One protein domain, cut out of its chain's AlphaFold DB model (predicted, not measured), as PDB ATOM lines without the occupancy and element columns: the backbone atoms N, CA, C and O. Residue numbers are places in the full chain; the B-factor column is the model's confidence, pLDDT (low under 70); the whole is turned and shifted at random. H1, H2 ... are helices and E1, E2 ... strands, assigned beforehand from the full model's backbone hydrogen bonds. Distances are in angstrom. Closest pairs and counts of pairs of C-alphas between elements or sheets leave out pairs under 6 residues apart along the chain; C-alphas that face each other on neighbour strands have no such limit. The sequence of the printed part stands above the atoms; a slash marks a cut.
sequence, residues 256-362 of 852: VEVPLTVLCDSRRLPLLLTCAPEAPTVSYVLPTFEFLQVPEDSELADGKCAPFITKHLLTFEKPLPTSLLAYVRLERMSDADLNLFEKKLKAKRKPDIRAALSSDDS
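AT A GLANCE: This is residues 256 to 362 of the 852 residues of the protein "Hypothetical protein" of Chrysotila carterae (UniProt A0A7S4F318). A small sheet of three long-to-short antiparallel strands, E1, E3 and E2, is covered on one face by helices H1 and H2 and has no named helix on the other. The short H4 packs on H1 and H2 on their side away from the sheet, and H3 lies off at a corner, far from the strands. The printed part has 107 residues, with four named helices and three named strands that follow one another along the chain as E1, H1, E2, E3, H2, H3, H4; the class is mixed, helices and strands, and the sheet order is E1, E3, E2. It is compact, with a radius of gyration of the C-alphas of 14.5 A, and spans 41 by 35 by 22 A.

IN THESE COORDINATES: E1, residues 256 to 264, begins at C-alpha 256 (7.879, -15.151, 35.870) and is 24.8 A long. H1 is residues 269 to 274, 8.7 A, and E2 residues 289 to 293, 12.5 A. E3, residues 306 to 315, is the longest strand, 29.2 A, and ends at C-alpha 315 (10.560, -9.546, 33.431). H2 is residues 322 to 331, 14.4 A; H3, residues 335 to 347, 18.3 A. H4, residues 353 to 358, 8.5 A, ends at C-alpha 358 (26.221, -14.435, 28.563).

HOW THE PARTS SIT: E3 is the inner strand. E1 is its antiparallel neighbour, with N 258 and O 312 2.8 A apart, within hydrogen-bond range. E2 and E3 form a hairpin, with N 311 and O 290 at 2.8 A. The sheet is only just strongly twisted, its C-alphas up to 4.2 A off the best plane. E1, H1 and E2 make a split strand-helix-strand unit, two strands running the same way with E3 between them, its crossover right-handed. H1 and H2 lie on the same face, giving two layers, helices over a sheet. H1 runs along E3, over it, at a height over the sheet of 9.6 A. H2, at 8.9 A, lies over E1 and E3 and only just not over E2, where 2 of its C-alphas fall. H4 touches H2, the C-alphas of Ala 326 and Leu 357 being closest at 4.6 A, at a steep tilt of 63 degrees. H4 also touches H1, closest at the C-alphas of Thr 274 and Arg 354, 5.9 A. H3 and H4 are close but not clearly touching, about perpendicular at 77 degrees; their closest C-alphas, of Glu 342 and Ile 353, are 7.3 A apart. H3 is apart from E1, E2 and E3. In H1, H2, H3 and H4 every O i to N i+4 pair is within hydrogen-bond range.

THE WHOLE: The two C-alphas farthest apart, of Asp 302 and Phe 316, are 43.2 A apart. The printed part has no cut. The links from H1 to E2, residues 275 to 288, and from E2 to E3, residues 294 to 305, are long. Mean pLDDT of the printed part is 84.8; residues 281, 283, 350 to 351 and 360 to 362 are under 70.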
ATOM      1  N   VAL A 256       8.093 -13.701  35.882       95.56
ATOM      2  CA  VAL A 256       7.879 -15.151  35.870       95.56
ATOM      3  C   VAL A 256       9.136 -15.849  36.372       95.56
ATOM      4  O   VAL A 256      10.236 -15.577  35.879       95.56
ATOM      5  N   GLU A 257       8.974 -16.742  37.346       92.44
ATOM      6  CA  GLU A 257      10.068 -17.545  37.890       92.44
ATOM      7  C   GLU A 257      10.348 -18.755  36.988       92.44
ATOM      8  O   GLU A 257       9.449 -19.522  36.656       92.44
ATOM      9  N   VAL A 258      11.610 -18.937  36.599       93.38
ATOM     10  CA  VAL A 258      12.094 -20.100  35.846       93.38
ATOM     11  C   VAL A 258      13.180 -20.786  36.675       93.38
ATOM     12  O   VAL A 258      14.338 -20.346  36.653       93.38
ATOM     13  N   PRO A 259      12.827 -21.826  37.452       90.50
ATOM     14  CA  PRO A 259      13.809 -22.658  38.124       90.50
ATOM     15  C   PRO A 259      14.520 -23.562  37.107       90.50
ATOM     16  O   PRO A 259      13.890 -24.165  36.240       90.50
ATOM     17  N   LEU A 260      15.841 -23.666  37.217       90.44
ATOM     18  CA  LEU A 260      16.667 -24.539  36.390       90.44
ATOM     19  C   LEU A 260      17.482 -25.470  37.285       90.44
ATOM     20  O   LEU A 260      18.266 -25.008  38.117       90.44
ATOM     21  N   THR A 261      17.331 -26.770  37.048       90.50
ATOM     22  CA  THR A 261      18.118 -27.824  37.691       90.50
ATOM     23  C   THR A 261      19.143 -28.362  36.705       90.50
ATOM     24  O   THR A 261      18.782 -28.903  35.660       90.50
ATOM     25  N   VAL A 262      20.422 -28.241  37.050       87.44
ATOM     26  CA  VAL A 262      21.546 -28.785  36.281       87.44
ATOM     27  C   VAL A 262      22.255 -29.822  37.139       87.44
ATOM     28  O   VAL A 262      22.615 -29.538  38.277       87.44
ATOM     29  N   LEU A 263      22.484 -31.023  36.610       87.56
ATOM     30  CA  LEU A 263      23.374 -31.979  37.269       87.56
ATOM     31  C   LEU A 263      24.820 -31.556  37.011       87.56
ATOM     32  O   LEU A 263      25.242 -31.468  35.856       87.56
ATOM     33  N   CYS A 264      25.577 -31.282  38.071       88.31
ATOM     34  CA  CYS A 264      26.971 -30.870  37.961       88.31
ATOM     35  C   CYS A 264      27.906 -31.790  38.740       88.31
ATOM     36  O   CYS A 264      27.547 -32.306  39.794       88.31
ATOM     37  N   ASP A 265      29.115 -31.947  38.215       90.12
ATOM     38  CA  ASP A 265      30.265 -32.555  38.878       90.12
ATOM     39  C   ASP A 265      31.202 -31.456  39.425       90.12
ATOM     40  O   ASP A 265      31.002 -30.255  39.200       90.12
ATOM     41  N   SER A 266      32.274 -31.865  40.107       89.38
ATOM     42  CA  SER A 266      33.309 -30.957  40.632       89.38
ATOM     43  C   SER A 266      33.982 -30.096  39.555       89.38
ATOM     44  O   SER A 266      34.531 -29.035  39.854       89.38
ATOM     45  N   ARG A 267      33.917 -30.512  38.286       86.88
ATOM     46  CA  ARG A 267      34.477 -29.778  37.151       86.88
ATOM     47  C   ARG A 267      33.547 -28.663  36.666       86.88
ATOM     48  O   ARG A 267      34.028 -27.586  36.311       86.88
ATOM     49  N   ARG A 268      32.236 -28.905  36.617       88.00
ATOM     50  CA  ARG A 268      31.222 -27.953  36.136       88.00
ATOM     51  C   ARG A 268      30.806 -26.936  37.189       88.00
ATOM     52  O   ARG A 268      30.458 -25.818  36.810       88.00
ATOM     53  N   LEU A 269      30.859 -27.287  38.477       91.25
ATOM     54  CA  LEU A 269      30.429 -26.401  39.563       91.25
ATOM     55  C   LEU A 269      31.093 -25.004  39.503       91.25
ATOM     56  O   LEU A 269      30.356 -24.016  39.483       91.25
ATOM     57  N   PRO A 270      32.429 -24.859  39.372       89.88
ATOM     58  CA  PRO A 270      33.055 -23.538  39.286       89.88
ATOM     59  C   PRO A 270      32.546 -22.702  38.105       89.88
ATOM     60  O   PRO A 270      32.379 -21.492  38.223       89.88
ATOM     61  N   LEU A 271      32.253 -23.337  36.969       88.00
ATOM     62  CA  LEU A 271      31.758 -22.654  35.773       88.00
ATOM     63  C   LEU A 271      30.312 -22.184  35.952       88.00
ATOM     64  O   LEU A 271      29.984 -21.046  35.614       88.00
ATOM     65  N   LEU A 272      29.463 -23.029  36.536       90.50
ATOM     66  CA  LEU A 272      28.088 -22.675  36.882       90.50
ATOM     67  C   LEU A 272      28.052 -21.518  37.882       90.50
ATOM     68  O   LEU A 272      27.274 -20.586  37.700       90.50
ATOM     69  N   LEU A 273      28.933 -21.510  38.885       91.50
ATOM     70  CA  LEU A 273      29.052 -20.393  39.825       91.50
ATOM     71  C   LEU A 273      29.458 -19.093  39.120       91.50
ATOM     72  O   LEU A 273      28.899 -18.038  39.413       91.50
ATOM     73  N   THR A 274      30.363 -19.155  38.135       88.50
ATOM     74  CA  THR A 274      30.744 -17.957  37.366       88.50
ATOM     75  C   THR A 274      29.617 -17.411  36.491       88.50
ATOM     76  O   THR A 274      29.636 -16.226  36.188       88.50
ATOM     77  N   CYS A 275      28.623 -18.219  36.102       88.94
ATOM     78  CA  CYS A 275      27.502 -17.772  35.263       88.94
ATOM     79  C   CYS A 275      26.500 -16.869  36.001       88.94
ATOM     80  O   CYS A 275      25.687 -16.200  35.352       88.94
ATOM     81  N   ALA A 276      26.544 -16.833  37.334       89.50
ATOM     82  CA  ALA A 276      25.667 -15.980  38.120       89.50
ATOM     83  C   ALA A 276      25.894 -14.500  37.776       89.50
ATOM     84  O   ALA A 276      27.042 -14.075  37.626       89.50
ATOM     85  N   PRO A 277      24.825 -13.696  37.624       86.88
ATOM     86  CA  PRO A 277      24.954 -12.269  37.386       86.88
ATOM     87  C   PRO A 277      25.607 -11.575  38.590       86.88
ATOM     88  O   PRO A 277      25.642 -12.102  39.699       86.88
ATOM     89  N   GLU A 278      26.127 -10.368  38.372       82.44
ATOM     90  CA  GLU A 278      26.595  -9.547  39.484       82.44
ATOM     91  C   GLU A 278      25.386  -9.161  40.325       82.44
ATOM     92  O   GLU A 278      24.318  -8.855  39.780       82.44
ATOM     93  N   ALA A 279      25.556  -9.194  41.645       78.12
ATOM     94  CA  ALA A 279      24.537  -8.681  42.538       78.12
ATOM     95  C   ALA A 279      24.264  -7.215  42.163       78.12
ATOM     96  O   ALA A 279      25.219  -6.467  41.922       78.12
ATOM     97  N   PRO A 280      22.992  -6.795  42.081       76.00
ATOM     98  CA  PRO A 280      22.686  -5.409  41.792       76.00
ATOM     99  C   PRO A 280      23.401  -4.516  42.809       76.00
ATOM    100  O   PRO A 280      23.287  -4.711  44.017       76.00
ATOM    101  N   THR A 281      24.147  -3.527  42.316       68.00
ATOM    102  CA  THR A 281      24.902  -2.589  43.163       68.00
ATOM    103  C   THR A 281      23.992  -1.676  43.976       68.00
ATOM    104  O   THR A 281      24.463  -0.960  44.856       68.00
ATOM    105  N   VAL A 282      22.693  -1.671  43.662       72.94
ATOM    106  CA  VAL A 282      21.694  -0.853  44.329       72.94
ATOM    107  C   VAL A 282      20.525  -1.716  44.780       72.94
ATOM    108  O   VAL A 282      19.951  -2.461  43.988       72.94
ATOM    109  N   SER A 283      20.170  -1.598  46.059       67.38
ATOM    110  CA  SER A 283      19.202  -2.458  46.755       67.38
ATOM    111  C   SER A 283      17.770  -2.380  46.221       67.38
ATOM    112  O   SER A 283      16.960  -3.246  46.531       67.38
ATOM    113  N   TYR A 284      17.447  -1.362  45.421       72.19
ATOM    114  CA  TYR A 284      16.108  -1.141  44.876       72.19
ATOM    115  C   TYR A 284      15.873  -1.738  43.481       72.19
ATOM    116  O   TYR A 284      14.809  -1.534  42.895       72.19
ATOM    117  N   VAL A 285      16.853  -2.454  42.922       81.06
ATOM    118  CA  VAL A 285      16.702  -3.187  41.658       81.06
ATOM    119  C   VAL A 285      16.219  -4.602  41.961       81.06
ATOM    120  O   VAL A 285      16.834  -5.290  42.773       81.06
ATOM    121  N   LEU A 286      15.156  -5.052  41.281       83.19
ATOM    122  CA  LEU A 286      14.635  -6.416  41.413       83.19
ATOM    123  C   LEU A 286      15.757  -7.437  41.133       83.19
ATOM    124  O   LEU A 286      16.274  -7.466  40.009       83.19
ATOM    125  N   PRO A 287      16.141  -8.283  42.107       85.44
ATOM    126  CA  PRO A 287      17.110  -9.342  41.870       85.44
ATOM    127  C   PRO A 287      16.507 -10.378  40.920       85.44
ATOM    128  O   PRO A 287      15.527 -11.033  41.253       85.44
ATOM    129  N   THR A 288      17.083 -10.547  39.729       88.69
ATOM    130  CA  THR A 288      16.542 -11.475  38.715       88.69
ATOM    131  C   THR A 288      17.153 -12.877  38.777       88.69
ATOM    132  O   THR A 288      17.024 -13.645  37.821       88.69
ATOM    133  N   PHE A 289      17.900 -13.187  39.836       92.50
ATOM    134  CA  PHE A 289      18.641 -14.434  39.980       92.50
ATOM    135  C   PHE A 289      18.836 -14.807  41.448       92.50
ATOM    136  O   PHE A 289      19.159 -13.943  42.263       92.50
ATOM    137  N   GLU A 290      18.715 -16.095  41.751       92.88
ATOM    138  CA  GLU A 290      18.949 -16.658  43.079       92.88
ATOM    139  C   GLU A 290      19.509 -18.086  42.966       92.88
ATOM    140  O   GLU A 290      19.099 -18.857  42.093       92.88
ATOM    141  N   PHE A 291      20.433 -18.452  43.858       94.62
ATOM    142  CA  PHE A 291      20.827 -19.847  44.056       94.62
ATOM    143  C   PHE A 291      19.844 -20.506  45.021       94.62
ATOM    144  O   PHE A 291      19.741 -20.079  46.166       94.62
ATOM    145  N   LEU A 292      19.148 -21.549  44.569       94.38
ATOM    146  CA  LEU A 292      18.254 -22.331  45.425       94.38
ATOM    147  C   LEU A 292      18.989 -23.505  46.074       94.38
ATOM    148  O   LEU A 292      18.731 -23.835  47.227       94.38
ATOM    149  N   GLN A 293      19.916 -24.125  45.341       95.31
ATOM    150  CA  GLN A 293      20.745 -25.212  45.849       95.31
ATOM    151  C   GLN A 293      22.105 -25.205  45.155       95.31
ATOM    152  O   GLN A 293      22.187 -25.235  43.925       95.31
ATOM    153  N   VAL A 294      23.168 -25.202  45.958       95.69
ATOM    154  CA  VAL A 294      24.551 -25.390  45.514       95.69
ATOM    155  C   VAL A 294      25.075 -26.636  46.227       95.69
ATOM    156  O   VAL A 294      25.025 -26.654  47.456       95.69
ATOM    157  N   PRO A 295      25.525 -27.672  45.500       93.50
ATOM    158  CA  PRO A 295      26.014 -28.895  46.118       93.50
ATOM    159  C   PRO A 295      27.334 -28.653  46.850       93.50
ATOM    160  O   PRO A 295      28.163 -27.848  46.411       93.50
ATOM    161  N   GLU A 296      27.535 -29.371  47.948       92.88
ATOM    162  CA  GLU A 296      28.785 -29.361  48.702       92.88
ATOM    163  C   GLU A 296      29.872 -30.199  48.010       92.88
ATOM    164  O   GLU A 296      29.593 -31.164  47.295       92.88
ATOM    165  N   ASP A 297      31.146 -29.897  48.285       89.00
ATOM    166  CA  ASP A 297      32.286 -30.650  47.733       89.00
ATOM    167  C   ASP A 297      32.218 -32.156  48.058       89.00
ATOM    168  O   ASP A 297      32.669 -32.992  47.271       89.00
ATOM    169  N   SER A 298      31.625 -32.517  49.201       91.31
ATOM    170  CA  SER A 298      31.428 -33.906  49.631       91.31
ATOM    171  C   SER A 298      30.442 -34.672  48.733       91.31
ATOM    172  O   SER A 298      30.625 -35.868  48.493       91.31
ATOM    173  N   GLU A 299      29.440 -33.984  48.181       90.25
ATOM    174  CA  GLU A 299      28.431 -34.543  47.274       90.25
ATOM    175  C   GLU A 299      28.993 -34.777  45.865       90.25
ATOM    176  O   GLU A 299      28.515 -35.651  45.140       90.25
ATOM    177  N   LEU A 300      30.042 -34.035  45.495       91.50
ATOM    178  CA  LEU A 300      30.722 -34.104  44.196       91.50
ATOM    179  C   LEU A 300      31.980 -34.993  44.201       91.50
ATOM    180  O   LEU A 300      32.651 -35.138  43.171       91.50
ATOM    181  N   ALA A 301      32.320 -35.585  45.348       88.06
ATOM    182  CA  ALA A 301      33.475 -36.463  45.500       88.06
ATOM    183  C   ALA A 301      33.380 -37.714  44.602       88.06
ATOM    184  O   ALA A 301      32.295 -38.165  44.230       88.06
ATOM    185  N   ASP A 302      34.535 -38.283  44.251       87.06
ATOM    186  CA  ASP A 302      34.660 -39.504  43.438       87.06
ATOM    187  C   ASP A 302      33.966 -39.445  42.058       87.06
ATOM    188  O   ASP A 302      33.579 -40.470  41.498       87.06
ATOM    189  N   GLY A 303      33.812 -38.243  41.489       80.69
ATOM    190  CA  GLY A 303      33.201 -38.043  40.168       80.69
ATOM    191  C   GLY A 303      31.672 -38.124  40.160       80.69
ATOM    192  O   GLY A 303      31.075 -38.288  39.094       80.69
ATOM    193  N   LYS A 304      31.029 -38.024  41.328       87.69
ATOM    194  CA  LYS A 304      29.569 -37.946  41.442       87.69
ATOM    195  C   LYS A 304      29.035 -36.631  40.871       87.69
ATOM    196  O   LYS A 304      29.721 -35.611  40.847       87.69
ATOM    197  N   CYS A 305      27.784 -36.679  40.425       91.31
ATOM    198  CA  CYS A 305      27.019 -35.502  40.033       91.31
ATOM    199  C   CYS A 305      25.939 -35.225  41.078       91.31
ATOM    200  O   CYS A 305      25.283 -36.160  41.538       91.31
ATOM    201  N   ALA A 306      25.719 -33.952  41.388       92.06
ATOM    202  CA  ALA A 306      24.672 -33.503  42.296       92.06
ATOM    203  C   ALA A 306      23.838 -32.372  41.661       92.06
ATOM    204  O   ALA A 306      24.285 -31.751  40.688       92.06
ATOM    205  N   PRO A 307      22.615 -32.114  42.159       93.56
ATOM    206  CA  PRO A 307      21.756 -31.061  41.635       93.56
ATOM    207  C   PRO A 307      22.296 -29.675  41.996       93.56
ATOM    208  O   PRO A 307      22.524 -29.361  43.161       93.56
ATOM    209  N   PHE A 308      22.426 -28.824  40.987       93.62
ATOM    210  CA  PHE A 308      22.637 -27.390  41.115       93.62
ATOM    211  C   PHE A 308      21.366 -26.682  40.656       93.62
ATOM    212  O   PHE A 308      20.976 -26.809  39.492       93.62
ATOM    213  N   ILE A 309      20.702 -25.967  41.563       94.44
ATOM    214  CA  ILE A 309      19.388 -25.374  41.306       94.44
ATOM    215  C   ILE A 309      19.488 -23.856  41.394       94.44
ATOM    216  O   ILE A 309      19.912 -23.286  42.401       94.44
ATOM    217  N   THR A 310      19.052 -23.199  40.327       94.50
ATOM    218  CA  THR A 310      18.992 -21.739  40.215       94.50
ATOM    219  C   THR A 310      17.579 -21.292  39.913       94.50
ATOM    220  O   THR A 310      16.806 -22.034  39.314       94.50
ATOM    221  N   LYS A 311      17.247 -20.065  40.301       93.62
ATOM    222  CA  LYS A 311      16.006 -19.395  39.927       93.62
ATOM    223  C   LYS A 311      16.330 -18.170  39.092       93.62
ATOM    224  O   LYS A 311      17.136 -17.336  39.501       93.62
ATOM    225  N   HIS A 312      15.681 -18.050  37.940       94.38
ATOM    226  CA  HIS A 312      15.792 -16.902  37.048       94.38
ATOM    227  C   HIS A 312      14.452 -16.179  36.959       94.38
ATOM    228  O   HIS A 312      13.428 -16.824  36.761       94.38
ATOM    229  N   LEU A 313      14.452 -14.849  37.057       93.88
ATOM    230  CA  LEU A 313      13.240 -14.055  36.855       93.88
ATOM    231  C   LEU A 313      13.216 -13.463  35.449       93.88
ATOM    232  O   LEU A 313      14.098 -12.685  35.072       93.88
ATOM    233  N   LEU A 314      12.187 -13.809  34.683       95.38
ATOM    234  CA  LEU A 314      11.867 -13.166  33.414       95.38
ATOM    235  C   LEU A 314      10.981 -11.965  33.721       95.38
ATOM    236  O   LEU A 314      10.003 -12.101  34.444       95.38
ATOM    237  N   THR A 315      11.303 -10.796  33.176       94.06
ATOM    238  CA  THR A 315      10.560  -9.546  33.431       94.06
ATOM    239  C   THR A 315      10.131  -8.893  32.121       94.06
ATOM    240  O   THR A 315      10.568  -9.289  31.038       94.06
ATOM    241  N   PHE A 316       9.309  -7.845  32.186       90.81
ATOM    242  CA  PHE A 316       8.942  -7.082  30.987       90.81
ATOM    243  C   PHE A 316      10.132  -6.414  30.287       90.81
ATOM    244  O   PHE A 316      10.107  -6.300  29.055       90.81
ATOM    245  N   GLU A 317      11.122  -5.958  31.060       88.19
ATOM    246  CA  GLU A 317      12.333  -5.286  30.568       88.19
ATOM    247  C   GLU A 317      13.410  -6.284  30.140       88.19
ATOM    248  O   GLU A 317      14.080  -6.091  29.127       88.19
ATOM    249  N   LYS A 318      13.556  -7.374  30.898       89.31
ATOM    250  CA  LYS A 318      14.506  -8.458  30.634       89.31
ATOM    251  C   LYS A 318      13.746  -9.781  30.512       89.31
ATOM    252  O   LYS A 318      13.820 -10.614  31.416       89.31
ATOM    253  N   PRO A 319      13.028  -9.996  29.396       89.56
ATOM    254  CA  PRO A 319      12.248 -11.215  29.184       89.56
ATOM    255  C   PRO A 319      13.129 -12.446  28.949       89.56
ATOM    256  O   PRO A 319      12.643 -13.562  29.023       89.56
ATOM    257  N   LEU A 320      14.422 -12.265  28.666       89.88
ATOM    258  CA  LEU A 320      15.383 -13.357  28.545       89.88
ATOM    259  C   LEU A 320      16.706 -12.955  29.220       89.88
ATOM    260  O   LEU A 320      17.553 -12.336  28.571       89.88
ATOM    261  N   PRO A 321      16.882 -13.247  30.524       90.19
ATOM    262  CA  PRO A 321      18.107 -12.920  31.248       90.19
ATOM    263  C   PRO A 321      19.349 -13.560  30.613       90.19
ATOM    264  O   PRO A 321      19.346 -14.730  30.233       90.19
ATOM    265  N   THR A 322      20.451 -12.813  30.541       87.69
ATOM    266  CA  THR A 322      21.719 -13.312  29.974       87.69
ATOM    267  C   THR A 322      22.347 -14.421  30.818       87.69
ATOM    268  O   THR A 322      23.023 -15.294  30.274       87.69
ATOM    269  N   SER A 323      22.095 -14.425  32.131       88.25
ATOM    270  CA  SER A 323      22.479 -15.528  33.013       88.25
ATOM    271  C   SER A 323      21.730 -16.807  32.646       88.25
ATOM    272  O   SER A 323      22.371 -17.831  32.460       88.25
ATOM    273  N   LEU A 324      20.409 -16.746  32.438       90.81
ATOM    274  CA  LEU A 324      19.605 -17.907  32.036       90.81
ATOM    275  C   LEU A 324      20.146 -18.546  30.750       90.81
ATOM    276  O   LEU A 324      20.332 -19.759  30.689       90.81
ATOM    277  N   LEU A 325      20.483 -17.727  29.747       87.06
ATOM    278  CA  LEU A 325      21.142 -18.218  28.534       87.06
ATOM    279  C   LEU A 325      22.484 -18.890  28.835       87.06
ATOM    280  O   LEU A 325      22.742 -19.968  28.307       87.06
ATOM    281  N   ALA A 326      23.323 -18.292  29.684       88.31
ATOM    282  CA  ALA A 326      24.617 -18.865  30.046       88.31
ATOM    283  C   ALA A 326      24.482 -20.252  30.695       88.31
ATOM    284  O   ALA A 326      25.199 -21.175  30.304       88.31
ATOM    285  N   TYR A 327      23.528 -20.418  31.615       89.62
ATOM    286  CA  TYR A 327      23.271 -21.703  32.265       89.62
ATOM    287  C   TYR A 327      22.764 -22.762  31.287       89.62
ATOM    288  O   TYR A 327      23.327 -23.853  31.239       89.62
ATOM    289  N   VAL A 328      21.758 -22.448  30.463       86.00
ATOM    290  CA  VAL A 328      21.212 -23.418  29.495       86.00
ATOM    291  C   VAL A 328      22.253 -23.788  28.433       86.00
ATOM    292  O   VAL A 328      22.354 -24.941  28.020       86.00
ATOM    293  N   ARG A 329      23.092 -22.833  28.016       84.75
ATOM    294  CA  ARG A 329      24.228 -23.097  27.123       84.75
ATOM    295  C   ARG A 329      25.226 -24.064  27.749       84.75
ATOM    296  O   ARG A 329      25.640 -25.008  27.083       84.75
ATOM    297  N   LEU A 330      25.615 -23.830  29.003       84.75
ATOM    298  CA  LEU A 330      26.579 -24.672  29.707       84.75
ATOM    299  C   LEU A 330      26.022 -26.078  29.977       84.75
ATOM    300  O   LEU A 330      26.748 -27.055  29.822       84.75
ATOM    301  N   GLU A 331      24.735 -26.185  30.310       82.44
ATOM    302  CA  GLU A 331      24.050 -27.466  30.525       82.44
ATOM    303  C   GLU A 331      24.007 -28.320  29.249       82.44
ATOM    304  O   GLU A 331      24.210 -29.530  29.313       82.44
ATOM    305  N   ARG A 332      23.854 -27.704  28.068       76.81
ATOM    306  CA  ARG A 332      23.855 -28.426  26.781       76.81
ATOM    307  C   ARG A 332      25.242 -28.762  26.236       76.81
ATOM    308  O   ARG A 332      25.330 -29.460  25.225       76.81
ATOM    309  N   MET A 333      26.322 -28.284  26.853       76.00
ATOM    310  CA  MET A 333      27.680 -28.593  26.401       76.00
ATOM    311  C   MET A 333      28.178 -29.925  26.961       76.00
ATOM    312  O   MET A 333      28.275 -30.131  28.176       76.00
ATOM    313  N   SER A 334      28.624 -30.801  26.060       78.75
ATOM    314  CA  SER A 334      29.446 -31.942  26.456       78.75
ATOM    315  C   SER A 334      30.808 -31.478  26.991       78.75
ATOM    316  O   SER A 334      31.272 -30.374  26.697       78.75
ATOM    317  N   ASP A 335      31.512 -32.347  27.715       78.94
ATOM    318  CA  ASP A 335      32.889 -32.087  28.159       78.94
ATOM    319  C   ASP A 335      33.825 -31.743  26.994       78.94
ATOM    320  O   ASP A 335      34.750 -30.942  27.141       78.94
ATOM    321  N   ALA A 336      33.594 -32.354  25.829       77.56
ATOM    322  CA  ALA A 336      34.357 -32.092  24.618       77.56
ATOM    323  C   ALA A 336      34.048 -30.702  24.043       77.56
ATOM    324  O   ALA A 336      34.978 -29.976  23.678       77.56
ATOM    325  N   ASP A 337      32.770 -30.312  24.007       76.38
ATOM    326  CA  ASP A 337      32.346 -28.976  23.573       76.38
ATOM    327  C   ASP A 337      32.912 -27.896  24.490       76.38
ATOM    328  O   ASP A 337      33.460 -26.905  24.010       76.38
ATOM    329  N   LEU A 338      32.845 -28.123  25.802       79.38
ATOM    330  CA  LEU A 338      33.355 -27.209  26.813       79.38
ATOM    331  C   LEU A 338      34.877 -27.036  26.700       79.38
ATOM    332  O   LEU A 338      35.369 -25.912  26.626       79.38
ATOM    333  N   ASN A 339      35.623 -28.138  26.570       82.00
ATOM    334  CA  ASN A 339      37.066 -28.106  26.308       82.00
ATOM    335  C   ASN A 339      37.409 -27.297  25.046       82.00
ATOM    336  O   ASN A 339      38.349 -26.495  25.027       82.00
ATOM    337  N   LEU A 340      36.653 -27.512  23.965       78.69
ATOM    338  CA  LEU A 340      36.846 -26.793  22.710       78.69
ATOM    339  C   LEU A 340      36.521 -25.302  22.864       78.69
ATOM    340  O   LEU A 340      37.228 -24.455  22.310       78.69
ATOM    341  N   PHE A 341      35.466 -24.985  23.609       78.44
ATOM    342  CA  PHE A 341      35.034 -23.627  23.892       78.44
ATOM    343  C   PHE A 341      36.089 -22.861  24.700       78.44
ATOM    344  O   PHE A 341      36.547 -21.807  24.254       78.44
ATOM    345  N   GLU A 342      36.588 -23.433  25.796       80.12
ATOM    346  CA  GLU A 342      37.674 -22.858  26.599       80.12
ATOM    347  C   GLU A 342      38.949 -22.634  25.777       80.12
ATOM    348  O   GLU A 342      39.593 -21.584  25.865       80.12
ATOM    349  N   LYS A 343      39.312 -23.596  24.919       82.06
ATOM    350  CA  LYS A 343      40.472 -23.466  24.027       82.06
ATOM    351  C   LYS A 343      40.305 -22.299  23.049       82.06
ATOM    352  O   LYS A 343      41.260 -21.551  22.824       82.06
ATOM    353  N   LYS A 344      39.103 -22.107  22.490       77.50
ATOM    354  CA  LYS A 344      38.783 -20.974  21.601       77.50
ATOM    355  C   LYS A 344      38.832 -19.634  22.335       77.50
ATOM    356  O   LYS A 344      39.332 -18.661  21.773       77.50
ATOM    357  N   LEU A 345      38.346 -19.581  23.573       78.88
ATOM    358  CA  LEU A 345      38.388 -18.382  24.412       78.88
ATOM    359  C   LEU A 345      39.824 -17.951  24.722       78.88
ATOM    360  O   LEU A 345      40.195 -16.803  24.456       78.88
ATOM    361  N   LYS A 346      40.669 -18.902  25.143       81.06
ATOM    362  CA  LYS A 346      42.110 -18.685  25.346       81.06
ATOM    363  C   LYS A 346      42.787 -18.174  24.071       81.06
ATOM    364  O   LYS A 346      43.525 -17.192  24.120       81.06
ATOM    365  N   ALA A 347      42.485 -18.775  22.917       78.69
ATOM    366  CA  ALA A 347      43.045 -18.359  21.629       78.69
ATOM    367  C   ALA A 347      42.630 -16.933  21.216       78.69
ATOM    368  O   ALA A 347      43.442 -16.191  20.667       78.69
ATOM    369  N   LYS A 348      41.391 -16.519  21.514       74.12
ATOM    370  CA  LYS A 348      40.885 -15.159  21.249       74.12
ATOM    371  C   LYS A 348      41.306 -14.123  22.300       74.12
ATOM    372  O   LYS A 348      40.862 -12.982  22.212       74.12
ATOM    373  N   ARG A 349      42.123 -14.500  23.295       75.44
ATOM    374  CA  ARG A 349      42.459 -13.668  24.468       75.44
ATOM    375  C   ARG A 349      41.213 -13.112  25.181       75.44
ATOM    376  O   ARG A 349      41.265 -12.028  25.751       75.44
ATOM    377  N   LYS A 350      40.096 -13.849  25.143       67.25
ATOM    378  CA  LYS A 350      38.881 -13.567  25.919       67.25
ATOM    379  C   LYS A 350      38.874 -14.535  27.114       67.25
ATOM    380  O   LYS A 350      38.408 -15.653  26.938       67.25
ATOM    381  N   PRO A 351      39.453 -14.190  28.281       61.56
ATOM    382  CA  PRO A 351      39.603 -15.142  29.386       61.56
ATOM    383  C   PRO A 351      38.296 -15.408  30.145       61.56
ATOM    384  O   PRO A 351      38.210 -16.398  30.862       61.56
ATOM    385  N   ASP A 352      37.297 -14.539  29.992       77.44
ATOM    386  CA  ASP A 352      36.063 -14.606  30.763       77.44
ATOM    387  C   ASP A 352      35.014 -15.502  30.080       77.44
ATOM    388  O   ASP A 352      34.378 -15.126  29.088       77.44
ATOM    389  N   ILE A 353      34.853 -16.711  30.628       77.25
ATOM    390  CA  ILE A 353      33.866 -17.692  30.172       77.25
ATOM    391  C   ILE A 353      32.432 -17.213  30.408       77.25
ATOM    392  O   ILE A 353      31.573 -17.451  29.559       77.25
ATOM    393  N   ARG A 354      32.181 -16.479  31.498       78.19
ATOM    394  CA  ARG A 354      30.868 -15.918  31.820       78.19
ATOM    395  C   ARG A 354      30.486 -14.889  30.773       78.19
ATOM    396  O   ARG A 354      29.428 -15.016  30.165       78.19
ATOM    397  N   ALA A 355      31.351 -13.911  30.503       79.12
ATOM    398  CA  ALA A 355      31.080 -12.903  29.479       79.12
ATOM    399  C   ALA A 355      30.788 -13.543  28.113       79.12
ATOM    400  O   ALA A 355      29.893 -13.095  27.402       79.12
ATOM    401  N   ALA A 356      31.489 -14.625  27.758       79.94
ATOM    402  CA  ALA A 356      31.239 -15.344  26.516       79.94
ATOM    403  C   ALA A 356      29.897 -16.099  26.516       79.94
ATOM    404  O   ALA A 356      29.135 -15.977  25.557       79.94
ATOM    405  N   LEU A 357      29.577 -16.832  27.586       81.19
ATOM    406  CA  LEU A 357      28.317 -17.571  27.731       81.19
ATOM    407  C   LEU A 357      27.099 -16.661  27.910       81.19
ATOM    408  O   LEU A 357      25.995 -17.074  27.575       81.19
ATOM    409  N   SER A 358      27.278 -15.439  28.404       78.44
ATOM    410  CA  SER A 358      26.221 -14.435  28.563       78.44
ATOM    411  C   SER A 358      26.091 -13.490  27.366       78.44
ATOM    412  O   SER A 358      25.130 -12.726  27.304       78.44
ATOM    413  N   SER A 359      27.043 -13.509  26.429       74.69
ATOM    414  CA  SER A 359      27.031 -12.607  25.274       74.69
ATOM    415  C   SER A 359      25.977 -12.980  24.231       74.69
ATOM    416  O   SER A 359      25.548 -14.133  24.114       74.69
ATOM    417  N   ASP A 360      25.606 -11.993  23.418       65.25
ATOM    418  CA  ASP A 360      24.830 -12.212  22.195       65.25
ATOM    419  C   ASP A 360      25.656 -12.841  21.066       65.25
ATOM    420  O   ASP A 360      25.083 -13.310  20.080       65.25
ATOM    421  N   ASP A 361      26.984 -12.906  21.222       58.88
ATOM    422  CA  ASP A 361      27.860 -13.606  20.289       58.88
ATOM    423  C   ASP A 361      27.547 -15.108  20.321       58.88
ATOM    424  O   ASP A 361      27.494 -15.753  21.369       58.88
ATOM    425  N   SER A 362      27.350 -15.688  19.140       52.06
ATOM    426  CA  SER A 362      26.963 -17.086  19.000       52.06
ATOM    427  C   SER A 362      28.073 -18.040  19.447       52.06
ATOM    428  O   SER A 362      29.198 -17.990  18.931       52.06
TER     429      SER A 362